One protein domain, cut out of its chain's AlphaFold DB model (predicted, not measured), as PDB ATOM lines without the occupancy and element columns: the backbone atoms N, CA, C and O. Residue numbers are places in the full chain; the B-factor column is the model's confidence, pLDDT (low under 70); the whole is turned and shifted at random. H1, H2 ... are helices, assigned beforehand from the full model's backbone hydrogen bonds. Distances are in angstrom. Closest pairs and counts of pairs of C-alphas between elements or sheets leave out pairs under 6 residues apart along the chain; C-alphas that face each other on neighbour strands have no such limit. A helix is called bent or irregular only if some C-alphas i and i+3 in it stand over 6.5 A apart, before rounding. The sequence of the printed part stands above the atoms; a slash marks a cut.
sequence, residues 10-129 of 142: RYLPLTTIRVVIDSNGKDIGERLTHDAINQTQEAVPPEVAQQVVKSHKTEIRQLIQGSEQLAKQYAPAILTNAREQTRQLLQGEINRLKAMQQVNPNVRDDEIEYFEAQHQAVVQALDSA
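This is residues 10 to 129 of the 142 residues of the protein "RapA_C domain-containing protein" of Gammaproteobacteria bacterium SG8_15 (UniProt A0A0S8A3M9). Picture a long rod built on one bent helix, H3, with H4 folded back along its second arm as a helical hairpin at one end. Toward the other end a loose loop holding the short helices H1 and H2 swings away, and residues 35 to 51 and 53 to 58 stick out. The printed part has 120 residues, with four named helices, H1 to H4 in chain order, that hold 83 of them, and no named strand; the class is all helix. The whole is extended, with a radius of gyration of the C-alphas of 23.1 A and spans of 72 by 28 by 25 A.

Begin with H3, residues 57 to 103, one helix by its hydrogen bonds but bent: C-alphas 73 and 76 are 6.7 A apart. Its arms H3a, residues 57 to 73, and H3b, residues 76 to 103, stand at a shallow tilt of 34 degrees, only just short of steep. Look next at H4, residues 109 to 127, which touches H3b in a hairpin, opposite ways at a shallow tilt of 7 degrees; the closest C-alphas are those of Ile 94 and Ile 112, 5.9 A apart. H2, residues 46 to 55, is close to H3a but not clearly touching, and about perpendicular at 83 degrees; the closest C-alphas, of Val 53 and Ile 60, are 7.7 A apart. H1, residues 34 to 40, touches no helix. Every O i to N i+4 pair is within hydrogen-bond range in H1, H2, H3a and H4, and 23 of 24 are in H3b.

Find C-alpha 57 at (-52.563, -55.876, 65.467); from there H3a runs 24.8 A. H3b runs 40.3 A to C-alpha 103 at (-34.369, -4.271, 26.198). H4 covers 27.1 A and ends at C-alpha 127, (-35.384, -32.897, 47.716). H2 measures 14.2 A and H1 10.5 A.

The C-alphas farthest apart, of Glu 47 and Val 103, are 73.0 A apart. Residues 10 to 33 hold no named element. The three links between helices are tight. The printed part has no cut, and no printed residue has a pLDDT under 70.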
ATOM      1  N   ARG A  10     -48.174 -24.595  45.374       72.81
ATOM      2  CA  ARG A  10     -48.363 -24.372  43.930       72.81
ATOM      3  C   ARG A  10     -47.581 -25.386  43.089       72.81
ATOM      4  O   ARG A  10     -48.000 -25.702  41.983       72.81
ATOM      5  N   TYR A  11     -46.452 -25.862  43.606       72.81
ATOM      6  CA  TYR A  11     -45.463 -26.655  42.870       72.81
ATOM      7  C   TYR A  11     -45.471 -28.138  43.255       72.81
ATOM      8  O   TYR A  11     -45.183 -29.004  42.438       72.81
ATOM      9  N   LEU A  12     -45.847 -28.427  44.497       74.50
ATOM     10  CA  LEU A  12     -46.219 -29.739  44.992       74.50
ATOM     11  C   LEU A  12     -47.515 -29.558  45.792       74.50
ATOM     12  O   LEU A  12     -47.460 -29.315  47.003       74.50
ATOM     13  N   PRO A  13     -48.691 -29.615  45.134       75.62
ATOM     14  CA  PRO A  13     -49.960 -29.616  45.852       75.62
ATOM     15  C   PRO A  13     -50.007 -30.810  46.809       75.62
ATOM     16  O   PRO A  13     -49.182 -31.721  46.711       75.62
ATOM     17  N   LEU A  14     -50.971 -30.817  47.735       77.56
ATOM     18  CA  LEU A  14     -51.206 -31.937  48.654       77.56
ATOM     19  C   LEU A  14     -51.460 -33.226  47.854       77.56
ATOM     20  O   LEU A  14     -52.590 -33.547  47.494       77.56
ATOM     21  N   THR A  15     -50.377 -33.930  47.535       87.62
ATOM     22  CA  THR A  15     -50.372 -35.053  46.605       87.62
ATOM     23  C   THR A  15     -50.448 -36.325  47.421       87.62
ATOM     24  O   THR A  15     -49.514 -36.682  48.139       87.62
ATOM     25  N   THR A  16     -51.586 -36.999  47.337       92.00
ATOM     26  CA  THR A  16     -51.832 -38.239  48.068       92.00
ATOM     27  C   THR A  16     -51.327 -39.436  47.277       92.00
ATOM     28  O   THR A  16     -51.681 -39.600  46.111       92.00
ATOM     29  N   ILE A  17     -50.569 -40.315  47.930       94.31
ATOM     30  CA  ILE A  17     -50.231 -41.635  47.392       94.31
ATOM     31  C   ILE A  17     -51.212 -42.638  47.992       94.31
ATOM     32  O   ILE A  17     -51.188 -42.891  49.197       94.31
ATOM     33  N   ARG A  18     -52.095 -43.193  47.160       95.19
ATOM     34  CA  ARG A  18     -53.036 -44.233  47.579       95.19
ATOM     35  C   ARG A  18     -52.397 -45.600  47.369       95.19
ATOM     36  O   ARG A  18     -52.122 -45.968  46.235       95.19
ATOM     37  N   VAL A  19     -52.247 -46.353  48.450       96.38
ATOM     38  CA  VAL A  19     -51.784 -47.745  48.428       96.38
ATOM     39  C   VAL A  19     -52.900 -48.632  48.964       96.38
ATOM     40  O   VAL A  19     -53.521 -48.304  49.977       96.38
ATOM     41  N   VAL A  20     -53.179 -49.740  48.277       96.50
ATOM     42  CA  VAL A  20     -54.123 -50.758  48.750       96.50
ATOM     43  C   VAL A  20     -53.459 -52.106  48.603       96.50
ATOM     44  O   VAL A  20     -53.169 -52.528  47.490       96.50
ATOM     45  N   ILE A  21     -53.254 -52.784  49.723       96.56
ATOM     46  CA  ILE A  21     -52.634 -54.102  49.743       96.56
ATOM     47  C   ILE A  21     -53.575 -55.152  50.322       96.56
ATOM     48  O   ILE A  21     -54.428 -54.839  51.155       96.56
ATOM     49  N   ASP A  22     -53.414 -56.393  49.871       95.06
ATOM     50  CA  ASP A  22     -54.059 -57.556  50.481       95.06
ATOM     51  C   ASP A  22     -53.293 -58.061  51.722       95.06
ATOM     52  O   ASP A  22     -52.250 -57.524  52.101       95.06
ATOM     53  N   SER A  23     -53.794 -59.126  52.354       92.31
ATOM     54  CA  SER A  23     -53.177 -59.746  53.537       92.31
ATOM     55  C   SER A  23     -51.778 -60.324  53.294       92.31
ATOM     56  O   SER A  23     -51.070 -60.608  54.255       92.31
ATOM     57  N   ASN A  24     -51.375 -60.506  52.033       93.00
ATOM     58  CA  ASN A  24     -50.051 -60.991  51.646       93.00
ATOM     59  C   ASN A  24     -49.097 -59.838  51.283       93.00
ATOM     60  O   ASN A  24     -47.967 -60.090  50.865       93.00
ATOM     61  N   GLY A  25     -49.538 -58.583  51.415       93.44
ATOM     62  CA  GLY A  25     -48.750 -57.399  51.077       93.44
ATOM     63  C   GLY A  25     -48.700 -57.082  49.581       93.44
ATOM     64  O   GLY A  25     -47.883 -56.263  49.163       93.44
ATOM     65  N   LYS A  26     -49.550 -57.709  48.760       95.44
ATOM     66  CA  LYS A  26     -49.599 -57.442  47.321       95.44
ATOM     67  C   LYS A  26     -50.414 -56.184  47.042       95.44
ATOM     68  O   LYS A  26     -51.550 -56.094  47.500       95.44
ATOM     69  N   ASP A  27     -49.879 -55.272  46.230       95.56
ATOM     70  CA  ASP A  27     -50.641 -54.117  45.746       95.56
ATOM     71  C   ASP A  27     -51.778 -54.564  44.814       95.56
ATOM     72  O   ASP A  27     -51.578 -55.269  43.818       95.56
ATOM     73  N   ILE A  28     -52.991 -54.171  45.180       95.50
ATOM     74  CA  ILE A  28     -54.239 -54.442  44.473       95.50
ATOM     75  C   ILE A  28     -55.017 -53.152  44.189       95.50
ATOM     76  O   ILE A  28     -56.186 -53.219  43.808       95.50
ATOM     77  N   GLY A  29     -54.401 -51.978  44.354       93.44
ATOM     78  CA  GLY A  29     -55.055 -50.673  44.252       93.44
ATOM     79  C   GLY A  29     -55.669 -50.367  42.891       93.44
ATOM     80  O   GLY A  29     -56.683 -49.667  42.845       93.44
ATOM     81  N   GLU A  30     -55.112 -50.925  41.814       91.56
ATOM     82  CA  GLU A  30     -55.668 -50.826  40.458       91.56
ATOM     83  C   GLU A  30     -56.957 -51.641  40.295       91.56
ATOM     84  O   GLU A  30     -57.900 -51.199  39.644       91.56
ATOM     85  N   ARG A  31     -57.017 -52.830  40.907       91.06
ATOM     86  CA  ARG A  31     -58.187 -53.719  40.833       91.06
ATOM     87  C   ARG A  31     -59.279 -53.298  41.805       91.06
ATOM     88  O   ARG A  31     -60.459 -53.401  41.487       91.06
ATOM     89  N   LEU A  32     -58.883 -52.853  42.992       92.38
ATOM     90  CA  LEU A  32     -59.775 -52.415  44.053       92.38
ATOM     91  C   LEU A  32     -59.712 -50.888  44.159       92.38
ATOM     92  O   LEU A  32     -59.002 -50.315  44.994       92.38
ATOM     93  N   THR A  33     -60.439 -50.225  43.261       94.56
ATOM     94  CA  THR A  33     -60.472 -48.762  43.143       94.56
ATOM     95  C   THR A  33     -61.190 -48.104  44.326       94.56
ATOM     96  O   THR A  33     -61.839 -48.763  45.140       94.56
ATOM     97  N   HIS A  34     -61.048 -46.781  44.465       93.62
ATOM     98  CA  HIS A  34     -61.740 -46.020  45.511       93.62
ATOM     99  C   HIS A  34     -63.264 -46.167  45.401       93.62
ATOM    100  O   HIS A  34     -63.921 -46.488  46.392       93.62
ATOM    101  N   ASP A  35     -63.789 -46.000  44.188       94.50
ATOM    102  CA  ASP A  35     -65.223 -46.069  43.916       94.50
ATOM    103  C   ASP A  35     -65.772 -47.472  44.158       94.50
ATOM    104  O   ASP A  35     -66.803 -47.610  44.812       94.50
ATOM    105  N   ALA A  36     -65.046 -48.511  43.725       92.12
ATOM    106  CA  ALA A  36     -65.447 -49.897  43.950       92.12
ATOM    107  C   ALA A  36     -65.611 -50.198  45.447       92.12
ATOM    108  O   ALA A  36     -66.636 -50.738  45.848       92.12
ATOM    109  N   ILE A  37     -64.652 -49.781  46.287       92.31
ATOM    110  CA  ILE A  37     -64.764 -49.980  47.740       92.31
ATOM    111  C   ILE A  37     -65.981 -49.241  48.297       92.31
ATOM    112  O   ILE A  37     -66.732 -49.800  49.086       92.31
ATOM    113  N   ASN A  38     -66.180 -47.977  47.922       93.12
ATOM    114  CA  ASN A  38     -67.237 -47.170  48.529       93.12
ATOM    115  C   ASN A  38     -68.646 -47.591  48.093       93.12
ATOM    116  O   ASN A  38     -69.596 -47.328  48.825       93.12
ATOM    117  N   GLN A  39     -68.781 -48.240  46.935       93.00
ATOM    118  CA  GLN A  39     -70.052 -48.787  46.459       93.00
ATOM    119  C   GLN A  39     -70.445 -50.090  47.165       93.00
ATOM    120  O   GLN A  39     -71.634 -50.361  47.293       93.00
ATOM    121  N   THR A  40     -69.474 -50.889  47.619       88.62
ATOM    122  CA  THR A  40     -69.725 -52.216  48.213       88.62
ATOM    123  C   THR A  40     -69.426 -52.292  49.709       88.62
ATOM    124  O   THR A  40     -69.512 -53.369  50.288       88.62
ATOM    125  N   GLN A  41     -68.992 -51.196  50.337       89.56
ATOM    126  CA  GLN A  41     -68.661 -51.199  51.759       89.56
ATOM    127  C   GLN A  41     -69.919 -51.223  52.626       89.56
ATOM    128  O   GLN A  41     -70.887 -50.507  52.375       89.56
ATOM    129  N   GLU A  42     -69.828 -51.958  53.725       91.50
ATOM    130  CA  GLU A  42     -70.780 -51.894  54.824       91.50
ATOM    131  C   GLU A  42     -70.046 -51.477  56.099       91.50
ATOM    132  O   GLU A  42     -68.880 -51.819  56.318       91.50
ATOM    133  N   ALA A  43     -70.715 -50.685  56.938       90.69
ATOM    134  CA  ALA A  43     -70.143 -50.263  58.206       90.69
ATOM    135  C   ALA A  43     -70.125 -51.438  59.189       90.69
ATOM    136  O   ALA A  43     -71.146 -52.073  59.444       90.69
ATOM    137  N   VAL A  44     -68.965 -51.689  59.790       90.81
ATOM    138  CA  VAL A  44     -68.808 -52.707  60.831       90.81
ATOM    139  C   VAL A  44     -69.177 -52.099  62.194       90.81
ATOM    140  O   VAL A  44     -68.730 -50.984  62.486       90.81
ATOM    141  N   PRO A  45     -69.940 -52.800  63.059       94.81
ATOM    142  CA  PRO A  45     -70.210 -52.335  64.416       94.81
ATOM    143  C   PRO A  45     -68.911 -52.016  65.181       94.81
ATOM    144  O   PRO A  45     -67.952 -52.790  65.088       94.81
ATOM    145  N   PRO A  46     -68.851 -50.925  65.973       95.06
ATOM    146  CA  PRO A  46     -67.614 -50.486  66.625       95.06
ATOM    147  C   PRO A  46     -66.924 -51.557  67.479       95.06
ATOM    148  O   PRO A  46     -65.699 -51.644  67.477       95.06
ATOM    149  N   GLU A  47     -67.693 -52.395  68.175       95.50
ATOM    150  CA  GLU A  47     -67.166 -53.482  69.012       95.50
ATOM    151  C   GLU A  47     -66.431 -54.539  68.178       95.50
ATOM    152  O   GLU A  47     -65.305 -54.925  68.501       95.50
ATOM    153  N   VAL A  48     -67.030 -54.940  67.053       93.31
ATOM    154  CA  VAL A  48     -66.433 -55.891  66.109       93.31
ATOM    155  C   VAL A  48     -65.162 -55.297  65.505       93.31
ATOM    156  O   VAL A  48     -64.122 -55.952  65.491       93.31
ATOM    157  N   ALA A  49     -65.198 -54.029  65.078       93.50
ATOM    158  CA  ALA A  49     -64.025 -53.347  64.534       93.50
ATOM    159  C   ALA A  49     -62.860 -53.298  65.541       93.50
ATOM    160  O   ALA A  49     -61.717 -53.597  65.188       93.50
ATOM    161  N   GLN A  50     -63.141 -52.981  66.811       95.44
ATOM    162  CA  GLN A  50     -62.129 -52.988  67.870       95.44
ATOM    163  C   GLN A  50     -61.532 -54.381  68.088       95.44
ATOM    164  O   GLN A  50     -60.314 -54.511  68.240       95.44
ATOM    165  N   GLN A  51     -62.366 -55.424  68.078       94.88
ATOM    166  CA  GLN A  51     -61.906 -56.801  68.226       94.88
ATOM    167  C   GLN A  51     -61.008 -57.226  67.062       94.88
ATOM    168  O   GLN A  51     -59.936 -57.772  67.311       94.88
ATOM    169  N   VAL A  52     -61.380 -56.919  65.815       92.94
ATOM    170  CA  VAL A  52     -60.547 -57.214  64.636       92.94
ATOM    171  C   VAL A  52     -59.183 -56.537  64.755       92.94
ATOM    172  O   VAL A  52     -58.156 -57.204  64.642       92.94
ATOM    173  N   VAL A  53     -59.151 -55.229  65.032       94.88
ATOM    174  CA  VAL A  53     -57.887 -54.484  65.160       94.88
ATOM    175  C   VAL A  53     -57.024 -55.048  66.290       94.88
ATOM    176  O   VAL A  53     -55.803 -55.124  66.154       94.88
ATOM    177  N   LYS A  54     -57.637 -55.463  67.406       96.25
ATOM    178  CA  LYS A  54     -56.920 -56.071  68.532       96.25
ATOM    179  C   LYS A  54     -56.337 -57.436  68.162       96.25
ATOM    180  O   LYS A  54     -55.173 -57.679  68.479       96.25
ATOM    181  N   SER A  55     -57.117 -58.290  67.503       96.19
ATOM    182  CA  SER A  55     -56.714 -59.648  67.123       96.19
ATOM    183  C   SER A  55     -55.635 -59.661  66.040       96.19
ATOM    184  O   SER A  55     -54.745 -60.498  66.107       96.19
ATOM    185  N   HIS A  56     -55.670 -58.709  65.102       94.94
ATOM    186  CA  HIS A  56     -54.755 -58.653  63.952       94.94
ATOM    187  C   HIS A  56     -53.715 -57.530  64.040       94.94
ATOM    188  O   HIS A  56     -53.191 -57.042  63.036       94.94
ATOM    189  N   LYS A  57     -53.431 -57.043  65.252       95.94
ATOM    190  CA  LYS A  57     -52.563 -55.876  65.467       95.94
ATOM    191  C   LYS A  57     -51.170 -56.052  64.859       95.94
ATOM    192  O   LYS A  57     -50.581 -55.079  64.385       95.94
ATOM    193  N   THR A  58     -50.621 -57.261  64.929       96.44
ATOM    194  CA  THR A  58     -49.274 -57.558  64.433       96.44
ATOM    195  C   THR A  58     -49.253 -57.572  62.909       96.44
ATOM    196  O   THR A  58     -48.408 -56.907  62.314       96.44
ATOM    197  N   GLU A  59     -50.217 -58.240  62.283       95.38
ATOM    198  CA  GLU A  59     -50.364 -58.314  60.830       95.38
ATOM    199  C   GLU A  59     -50.635 -56.927  60.241       95.38
ATOM    200  O   GLU A  59     -49.946 -56.504  59.317       95.38
ATOM    201  N   ILE A  60     -51.552 -56.154  60.834       95.88
ATOM    202  CA  ILE A  60     -51.841 -54.777  60.404       95.88
ATOM    203  C   ILE A  60     -50.568 -53.918  60.434       95.88
ATOM    204  O   ILE A  60     -50.327 -53.148  59.508       95.88
ATOM    205  N   ARG A  61     -49.715 -54.056  61.458       96.38
ATOM    206  CA  ARG A  61     -48.438 -53.322  61.515       96.38
ATOM    207  C   ARG A  61     -47.482 -53.716  60.391       96.38
ATOM    208  O   ARG A  61     -46.833 -52.835  59.836       96.38
ATOM    209  N   GLN A  62     -47.400 -55.001  60.055       96.50
ATOM    210  CA  GLN A  62     -46.578 -55.476  58.937       96.50
ATOM    211  C   GLN A  62     -47.104 -54.943  57.598       96.50
ATOM    212  O   GLN A  62     -46.329 -54.451  56.780       96.50
ATOM    213  N   LEU A  63     -48.426 -54.951  57.411       96.81
ATOM    214  CA  LEU A  63     -49.084 -54.396  56.228       96.81
ATOM    215  C   LEU A  63     -48.848 -52.883  56.099       96.81
ATOM    216  O   LEU A  63     -48.532 -52.398  55.012       96.81
ATOM    217  N   ILE A  64     -48.914 -52.126  57.199       96.88
ATOM    218  CA  ILE A  64     -48.582 -50.692  57.191       96.88
ATOM    219  C   ILE A  64     -47.134 -50.478  56.729       96.88
ATOM    220  O   ILE A  64     -46.898 -49.661  55.843       96.88
ATOM    221  N   GLN A  65     -46.174 -51.244  57.257       96.00
ATOM    222  CA  GLN A  65     -44.768 -51.146  56.842       96.00
ATOM    223  C   GLN A  65     -44.577 -51.459  55.351       96.00
ATOM    224  O   GLN A  65     -43.864 -50.732  54.659       96.00
ATOM    225  N   GLY A  66     -45.239 -52.502  54.839       95.25
ATOM    226  CA  GLY A  66     -45.233 -52.823  53.408       95.25
ATOM    227  C   GLY A  66     -45.844 -51.706  52.556       95.25
ATOM    228  O   GLY A  66     -45.280 -51.314  51.535       95.25
ATOM    229  N   SER A  67     -46.946 -51.112  53.021       96.12
ATOM    230  CA  SER A  67     -47.605 -49.988  52.344       96.12
ATOM    231  C   SER A  67     -46.712 -48.747  52.279       96.12
ATOM    232  O   SER A  67     -46.645 -48.085  51.245       96.12
ATOM    233  N   GLU A  68     -45.984 -48.438  53.354       95.75
ATOM    234  CA  GLU A  68     -45.018 -47.334  53.379       95.75
ATOM    235  C   GLU A  68     -43.855 -47.560  52.406       95.75
ATOM    236  O   GLU A  68     -43.375 -46.608  51.787       95.75
ATOM    237  N   GLN A  69     -43.395 -48.804  52.249       95.19
ATOM    238  CA  GLN A  69     -42.359 -49.142  51.271       95.19
ATOM    239  C   GLN A  69     -42.853 -48.943  49.836       95.19
ATOM    240  O   GLN A  69     -42.147 -48.322  49.044       95.19
ATOM    241  N   LEU A  70     -44.071 -49.389  49.517       95.38
ATOM    242  CA  LEU A  70     -44.695 -49.142  48.212       95.38
ATOM    243  C   LEU A  70     -44.872 -47.641  47.951       95.38
ATOM    244  O   LEU A  70     -44.469 -47.138  46.905       95.38
ATOM    245  N   ALA A  71     -45.362 -46.882  48.934       95.62
ATOM    246  CA  ALA A  71     -45.492 -45.431  48.805       95.62
ATOM    247  C   ALA A  71     -44.144 -44.740  48.521       95.62
ATOM    248  O   ALA A  71     -44.068 -43.834  47.688       95.62
ATOM    249  N   LYS A  72     -43.057 -45.197  49.161       94.81
ATOM    250  CA  LYS A  72     -41.690 -44.726  48.887       94.81
ATOM    251  C   LYS A  72     -41.203 -45.077  47.481       94.81
ATOM    252  O   LYS A  72     -40.389 -44.333  46.949       94.81
ATOM    253  N   GLN A  73     -41.693 -46.156  46.870       94.62
ATOM    254  CA  GLN A  73     -41.375 -46.499  45.477       94.62
ATOM    255  C   GLN A  73     -42.104 -45.591  44.476       94.62
ATOM    256  O   GLN A  73     -41.542 -45.270  43.433       94.62
ATOM    257  N   TYR A  74     -43.314 -45.124  44.801       93.38
ATOM    258  CA  TYR A  74     -44.064 -44.185  43.956       93.38
ATOM    259  C   TYR A  74     -43.576 -42.733  44.069       93.38
ATOM    260  O   TYR A  74     -43.660 -41.969  43.104       93.38
ATOM    261  N   ALA A  75     -43.043 -42.343  45.230       93.38
ATOM    262  CA  ALA A  75     -42.641 -40.965  45.507       93.38
ATOM    263  C   ALA A  75     -41.639 -40.360  44.494       93.38
ATOM    264  O   ALA A  75     -41.873 -39.224  44.075       93.38
ATOM    265  N   PRO A  76     -40.578 -41.056  44.027       93.56
ATOM    266  CA  PRO A  76     -39.626 -40.492  43.072       93.56
ATOM    267  C   PRO A  76     -40.270 -39.994  41.777       93.56
ATOM    268  O   PRO A  76     -39.904 -38.925  41.297       93.56
ATOM    269  N   ALA A  77     -41.247 -40.722  41.226       92.94
ATOM    270  CA  ALA A  77     -41.926 -40.309  39.999       92.94
ATOM    271  C   ALA A  77     -42.735 -39.018  40.209       92.94
ATOM    272  O   ALA A  77     -42.670 -38.097  39.395       92.94
ATOM    273  N   ILE A  78     -43.439 -38.919  41.341       92.75
ATOM    274  CA  ILE A  78     -44.204 -37.726  41.726       92.75
ATOM    275  C   ILE A  78     -43.269 -36.528  41.922       92.75
ATOM    276  O   ILE A  78     -43.526 -35.453  41.382       92.75
ATOM    277  N   LEU A  79     -42.163 -36.716  42.646       92.62
ATOM    278  CA  LEU A  79     -41.185 -35.658  42.903       92.62
ATOM    279  C   LEU A  79     -40.491 -35.198  41.619       92.62
ATOM    280  O   LEU A  79     -40.291 -34.002  41.435       92.62
ATOM    281  N   THR A  80     -40.153 -36.113  40.709       92.25
ATOM    282  CA  THR A  80     -39.596 -35.760  39.393       92.25
ATOM    283  C   THR A  80     -40.578 -34.918  38.583       92.25
ATOM    284  O   THR A  80     -40.189 -33.876  38.062       92.25
ATOM    285  N   ASN A  81     -41.857 -35.296  38.541       91.06
ATOM    286  CA  ASN A  81     -42.879 -34.504  37.853       91.06
ATOM    287  C   ASN A  81     -43.044 -33.110  38.476       91.06
ATOM    288  O   ASN A  81     -43.096 -32.117  37.751       91.06
ATOM    289  N   ALA A  82     -43.061 -33.015  39.808       90.12
ATOM    290  CA  ALA A  82     -43.137 -31.737  40.514       90.12
ATOM    291  C   ALA A  82     -41.908 -30.846  40.243       90.12
ATOM    292  O   ALA A  82     -42.051 -29.640  40.029       90.12
ATOM    293  N   ARG A  83     -40.699 -31.428  40.186       90.19
ATOM    294  CA  ARG A  83     -39.469 -30.707  39.807       90.19
ATOM    295  C   ARG A  83     -39.559 -30.162  38.388       90.19
ATOM    296  O   ARG A  83     -39.266 -28.990  38.172       90.19
ATOM    297  N   GLU A  84     -40.004 -30.974  37.435       90.62
ATOM    298  CA  GLU A  84     -40.144 -30.553  36.040       90.62
ATOM    299  C   GLU A  84     -41.174 -29.431  35.872       90.62
ATOM    300  O   GLU A  84     -40.903 -28.443  35.191       90.62
ATOM    301  N   GLN A  85     -42.315 -29.519  36.557       88.81
ATOM    302  CA  GLN A  85     -43.317 -28.449  36.578       88.81
ATOM    303  C   GLN A  85     -42.763 -27.160  37.199       88.81
ATOM    304  O   GLN A  85     -42.921 -26.079  36.631       88.81
ATOM    305  N   THR A  86     -42.064 -27.270  38.334       89.06
ATOM    306  CA  THR A  86     -41.399 -26.132  38.994       89.06
ATOM    307  C   THR A  86     -40.403 -25.464  38.058       89.06
ATOM    308  O   THR A  86     -40.417 -24.243  37.902       89.06
ATOM    309  N   ARG A  87     -39.565 -26.273  37.400       89.00
ATOM    310  CA  ARG A  87     -38.560 -25.816  36.445       89.00
ATOM    311  C   ARG A  87     -39.216 -25.067  35.293       89.00
ATOM    312  O   ARG A  87     -38.803 -23.956  34.994       89.00
ATOM    313  N   GLN A  88     -40.253 -25.622  34.671       89.38
ATOM    314  CA  GLN A  88     -40.943 -24.972  33.551       89.38
ATOM    315  C   GLN A  88     -41.564 -23.623  33.941       89.38
ATOM    316  O   GLN A  88     -41.438 -22.659  33.188       89.38
ATOM    317  N   LEU A  89     -42.185 -23.538  35.121       88.12
ATOM    318  CA  LEU A  89     -42.841 -22.317  35.590       88.12
ATOM    319  C   LEU A  89     -41.835 -21.230  35.989       88.12
ATOM    320  O   LEU A  89     -41.899 -20.114  35.478       88.12
ATOM    321  N   LEU A  90     -40.901 -21.546  36.888       89.81
ATOM    322  CA  LEU A  90     -39.992 -20.551  37.459       89.81
ATOM    323  C   LEU A  90     -38.828 -20.221  36.526       89.81
ATOM    324  O   LEU A  90     -38.504 -19.049  36.358       89.81
ATOM    325  N   GLN A  91     -38.232 -21.215  35.857       88.88
ATOM    326  CA  GLN A  91     -37.156 -20.941  34.901       88.88
ATOM    327  C   GLN A  91     -37.680 -20.176  33.683       88.88
ATOM    328  O   GLN A  91     -36.978 -19.313  33.158       88.88
ATOM    329  N   GLY A  92     -38.907 -20.471  33.241       89.81
ATOM    330  CA  GLY A  92     -39.566 -19.717  32.178       89.81
ATOM    331  C   GLY A  92     -39.693 -18.235  32.534       89.81
ATOM    332  O   GLY A  92     -39.331 -17.377  31.728       89.81
ATOM    333  N   GLU A  93     -40.119 -17.941  33.761       91.12
ATOM    334  CA  GLU A  93     -40.270 -16.569  34.245       91.12
ATOM    335  C   GLU A  93     -38.926 -15.848  34.425       91.12
ATOM    336  O   GLU A  93     -38.765 -14.721  33.960       91.12
ATOM    337  N   ILE A  94     -37.920 -16.523  34.993       92.94
ATOM    338  CA  ILE A  94     -36.551 -15.992  35.106       92.94
ATOM    339  C   ILE A  94     -36.000 -15.632  33.721       92.94
ATOM    340  O   ILE A  94     -35.458 -14.544  33.522       92.94
ATOM    341  N   ASN A  95     -36.160 -16.523  32.739       93.44
ATOM    342  CA  ASN A  95     -35.690 -16.290  31.375       93.44
ATOM    343  C   ASN A  95     -36.421 -15.107  30.722       93.44
ATOM    344  O   ASN A  95     -35.789 -14.306  30.030       93.44
ATOM    345  N   ARG A  96     -37.732 -14.971  30.962       93.44
ATOM    346  CA  ARG A  96     -38.542 -13.844  30.483       93.44
ATOM    347  C   ARG A  96     -38.041 -12.517  31.052       93.44
ATOM    348  O   ARG A  96     -37.848 -11.576  30.285       93.44
ATOM    349  N   LEU A  97     -37.795 -12.445  32.360       93.56
ATOM    350  CA  LEU A  97     -37.293 -11.235  33.019       93.56
ATOM    351  C   LEU A  97     -35.887 -10.864  32.540       93.56
ATOM    352  O   LEU A  97     -35.660  -9.711  32.183       93.56
ATOM    353  N   LYS A  98     -34.979 -11.844  32.418       92.94
ATOM    354  CA  LYS A  98     -33.635 -11.630  31.853       92.94
ATOM    355  C   LYS A  98     -33.696 -11.095  30.420       92.94
ATOM    356  O   LYS A  98     -32.978 -10.158  30.083       92.94
ATOM    357  N   ALA A  99     -34.580 -11.640  29.583       93.44
ATOM    358  CA  ALA A  99     -34.782 -11.144  28.222       93.44
ATOM    359  C   ALA A  99     -35.370  -9.721  28.203       93.44
ATOM    360  O   ALA A  99     -34.944  -8.889  27.406       93.44
ATOM    361  N   MET A 100     -36.319  -9.412  29.095       92.94
ATOM    362  CA  MET A 100     -36.877  -8.062  29.215       92.94
ATOM    363  C   MET A 100     -35.839  -7.047  29.690       92.94
ATOM    364  O   MET A 100     -35.829  -5.931  29.184       92.94
ATOM    365  N   GLN A 101     -34.948  -7.423  30.607       93.94
ATOM    366  CA  GLN A 101     -33.896  -6.542  31.113       93.94
ATOM    367  C   GLN A 101     -32.933  -6.083  30.009       93.94
ATOM    368  O   GLN A 101     -32.528  -4.924  29.994       93.94
ATOM    369  N   GLN A 102     -32.634  -6.950  29.034       92.19
ATOM    370  CA  GLN A 102     -31.782  -6.598  27.888       92.19
ATOM    371  C   GLN A 102     -32.348  -5.445  27.046       92.19
ATOM    372  O   GLN A 102     -31.583  -4.714  26.420       92.19
ATOM    373  N   VAL A 103     -33.676  -5.283  27.016       93.94
ATOM    374  CA  VAL A 103     -34.369  -4.271  26.198       93.94
ATOM    375  C   VAL A 103     -35.072  -3.186  27.024       93.94
ATOM    376  O   VAL A 103     -35.520  -2.187  26.466       93.94
ATOM    377  N   ASN A 104     -35.172  -3.357  28.344       89.25
ATOM    378  CA  ASN A 104     -35.816  -2.430  29.269       89.25
ATOM    379  C   ASN A 104     -35.024  -2.351  30.592       89.25
ATOM    380  O   ASN A 104     -35.231  -3.188  31.475       89.25
ATOM    381  N   PRO A 105     -34.189  -1.313  30.785       84.81
ATOM    382  CA  PRO A 105     -33.363  -1.158  31.985       84.81
ATOM    383  C   PRO A 105     -34.165  -0.880  33.270       84.81
ATOM    384  O   PRO A 105     -33.580  -0.799  34.344       84.81
ATOM    385  N   ASN A 106     -35.494  -0.729  33.191       89.50
ATOM    386  CA  ASN A 106     -36.346  -0.611  34.378       89.50
ATOM    387  C   ASN A 106     -36.594  -1.954  35.086       89.50
ATOM    388  O   ASN A 106     -37.089  -1.943  36.213       89.50
ATOM    389  N   VAL A 107     -36.298  -3.088  34.435       88.12
ATOM    390  CA  VAL A 107     -36.360  -4.411  35.072       88.12
ATOM    391  C   VAL A 107     -35.191  -4.530  36.042       88.12
ATOM    392  O   VAL A 107     -34.031  -4.433  35.636       88.12
ATOM    393  N   ARG A 108     -35.503  -4.713  37.325       91.12
ATOM    394  CA  ARG A 108     -34.502  -4.697  38.397       91.12
ATOM    395  C   ARG A 108     -33.922  -6.087  38.608       91.12
ATOM    396  O   ARG A 108     -34.642  -7.077  38.514       91.12
ATOM    397  N   ASP A 109     -32.648  -6.140  38.980       90.31
ATOM    398  CA  ASP A 109     -31.981  -7.392  39.350       90.31
ATOM    399  C   ASP A 109     -32.688  -8.079  40.530       90.31
ATOM    400  O   ASP A 109     -32.914  -9.286  40.482       90.31
ATOM    401  N   ASP A 110     -33.172  -7.303  41.509       90.31
ATOM    402  CA  ASP A 110     -33.926  -7.798  42.669       90.31
ATOM    403  C   ASP A 110     -35.131  -8.684  42.287       90.31
ATOM    404  O   ASP A 110     -35.473  -9.624  43.006       90.31
ATOM    405  N   GLU A 111     -35.797  -8.402  41.158       88.06
ATOM    406  CA  GLU A 111     -36.937  -9.203  40.692       88.06
ATOM    407  C   GLU A 111     -36.480 -10.575  40.182       88.06
ATOM    408  O   GLU A 111     -37.130 -11.586  40.445       88.06
ATOM    409  N   ILE A 112     -35.345 -10.626  39.484       90.56
ATOM    410  CA  ILE A 112     -34.752 -11.870  38.985       90.56
ATOM    411  C   ILE A 112     -34.228 -12.697  40.163       90.56
ATOM    412  O   ILE A 112     -34.543 -13.885  40.263       90.56
ATOM    413  N   GLU A 113     -33.498 -12.063  41.084       92.69
ATOM    414  CA  GLU A 113     -32.967 -12.702  42.291       92.69
ATOM    415  C   GLU A 113     -34.081 -13.297  43.157       92.69
ATOM    416  O   GLU A 113     -33.944 -14.408  43.677       92.69
ATOM    417  N   TYR A 114     -35.223 -12.609  43.268       90.06
ATOM    418  CA  TYR A 114     -36.392 -13.126  43.972       90.06
ATOM    419  C   TYR A 114     -36.868 -14.464  43.390       90.06
ATOM    420  O   TYR A 114     -37.060 -15.427  44.140       90.06
ATOM    421  N   PHE A 115     -37.034 -14.562  42.067       90.06
ATOM    422  CA  PHE A 115     -37.477 -15.806  41.430       90.06
ATOM    423  C   PHE A 115     -36.415 -16.911  41.476       90.06
ATOM    424  O   PHE A 115     -36.764 -18.081  41.649       90.06
ATOM    425  N   GLU A 116     -35.129 -16.570  41.380       91.81
ATOM    426  CA  GLU A 116     -34.031 -17.528  41.548       91.81
ATOM    427  C   GLU A 116     -34.000 -18.102  42.974       91.81
ATOM    428  O   GLU A 116     -33.932 -19.323  43.156       91.81
ATOM    429  N   ALA A 117     -34.151 -17.247  43.990       91.06
ATOM    430  CA  ALA A 117     -34.242 -17.665  45.386       91.06
ATOM    431  C   ALA A 117     -35.480 -18.540  45.639       91.06
ATOM    432  O   ALA A 117     -35.394 -19.560  46.329       91.06
ATOM    433  N   GLN A 118     -36.628 -18.186  45.048       89.19
ATOM    434  CA  GLN A 118     -37.834 -19.013  45.108       89.19
ATOM    435  C   GLN A 118     -37.625 -20.386  44.470       89.19
ATOM    436  O   GLN A 118     -37.978 -21.394  45.084       89.19
ATOM    437  N   HIS A 119     -37.041 -20.444  43.271       90.00
ATOM    438  CA  HIS A 119     -36.750 -21.702  42.584       90.00
ATOM    439  C   HIS A 119     -35.862 -22.603  43.441       90.00
ATOM    440  O   HIS A 119     -36.202 -23.763  43.681       90.00
ATOM    441  N   GLN A 120     -34.776 -22.047  43.980       90.31
ATOM    442  CA  GLN A 120     -33.853 -22.787  44.829       90.31
ATOM    443  C   GLN A 120     -34.542 -23.348  46.077       90.31
ATOM    444  O   GLN A 120     -34.349 -24.513  46.430       90.31
ATOM    445  N   ALA A 121     -35.377 -22.546  46.733       89.38
ATOM    446  CA  ALA A 121     -36.068 -22.978  47.935       89.38
ATOM    447  C   ALA A 121     -37.142 -24.050  47.660       89.38
ATOM    448  O   ALA A 121     -37.313 -24.962  48.471       89.38
ATOM    449  N   VAL A 122     -37.834 -23.998  46.513       89.62
ATOM    450  CA  VAL A 122     -38.767 -25.066  46.109       89.62
ATOM    451  C   VAL A 122     -38.012 -26.361  45.815       89.62
ATOM    452  O   VAL A 122     -38.418 -27.412  46.304       89.62
ATOM    453  N   VAL A 123     -36.894 -26.303  45.086       89.38
ATOM    454  CA  VAL A 123     -36.065 -27.489  44.801       89.38
ATOM    455  C   VAL A 123     -35.582 -28.146  46.097       89.38
ATOM    456  O   VAL A 123     -35.766 -29.347  46.275       89.38
ATOM    457  N   GLN A 124     -35.082 -27.361  47.053       90.12
ATOM    458  CA  GLN A 124     -34.672 -27.874  48.367       90.12
ATOM    459  C   GLN A 124     -35.829 -28.529  49.143       90.12
ATOM    460  O   GLN A 124     -35.643 -29.551  49.813       90.12
ATOM    461  N   ALA A 125     -37.038 -27.969  49.052       88.50
ATOM    462  CA  ALA A 125     -38.223 -28.566  49.661       88.50
ATOM    463  C   ALA A 125     -38.604 -29.899  48.990       88.50
ATOM    464  O   ALA A 125     -38.937 -30.856  49.686       88.50
ATOM    465  N   LEU A 126     -38.513 -29.990  47.658       89.94
ATOM    466  CA  LEU A 126     -38.764 -31.227  46.911       89.94
ATOM    467  C   LEU A 126     -37.728 -32.317  47.217       89.94
ATOM    468  O   LEU A 126     -38.084 -33.488  47.308       89.94
ATOM    469  N   ASP A 127     -36.464 -31.948  47.418       89.12
ATOM    470  CA  ASP A 127     -35.384 -32.897  47.716       89.12
ATOM    471  C   ASP A 127     -35.495 -33.520  49.113       89.12
ATOM    472  O   ASP A 127     -35.052 -34.647  49.330       89.12
ATOM    473  N   SER A 128     -36.122 -32.809  50.051       88.88
ATOM    474  CA  SER A 128     -36.374 -33.286  51.415       88.88
ATOM    475  C   SER A 128     -37.766 -33.894  51.611       88.88
ATOM    476  O   SER A 128     -38.078 -34.371  52.704       88.88
ATOM    477  N   ALA A 129     -38.613 -33.897  50.579       89.44
ATOM    478  CA  ALA A 129     -39.972 -34.404  50.669       89.44
ATOM    479  C   ALA A 129     -39.992 -35.938  50.761       89.44
ATOM    480  O   ALA A 129     -39.423 -36.649  49.933       89.44
TER     481      ALA A 129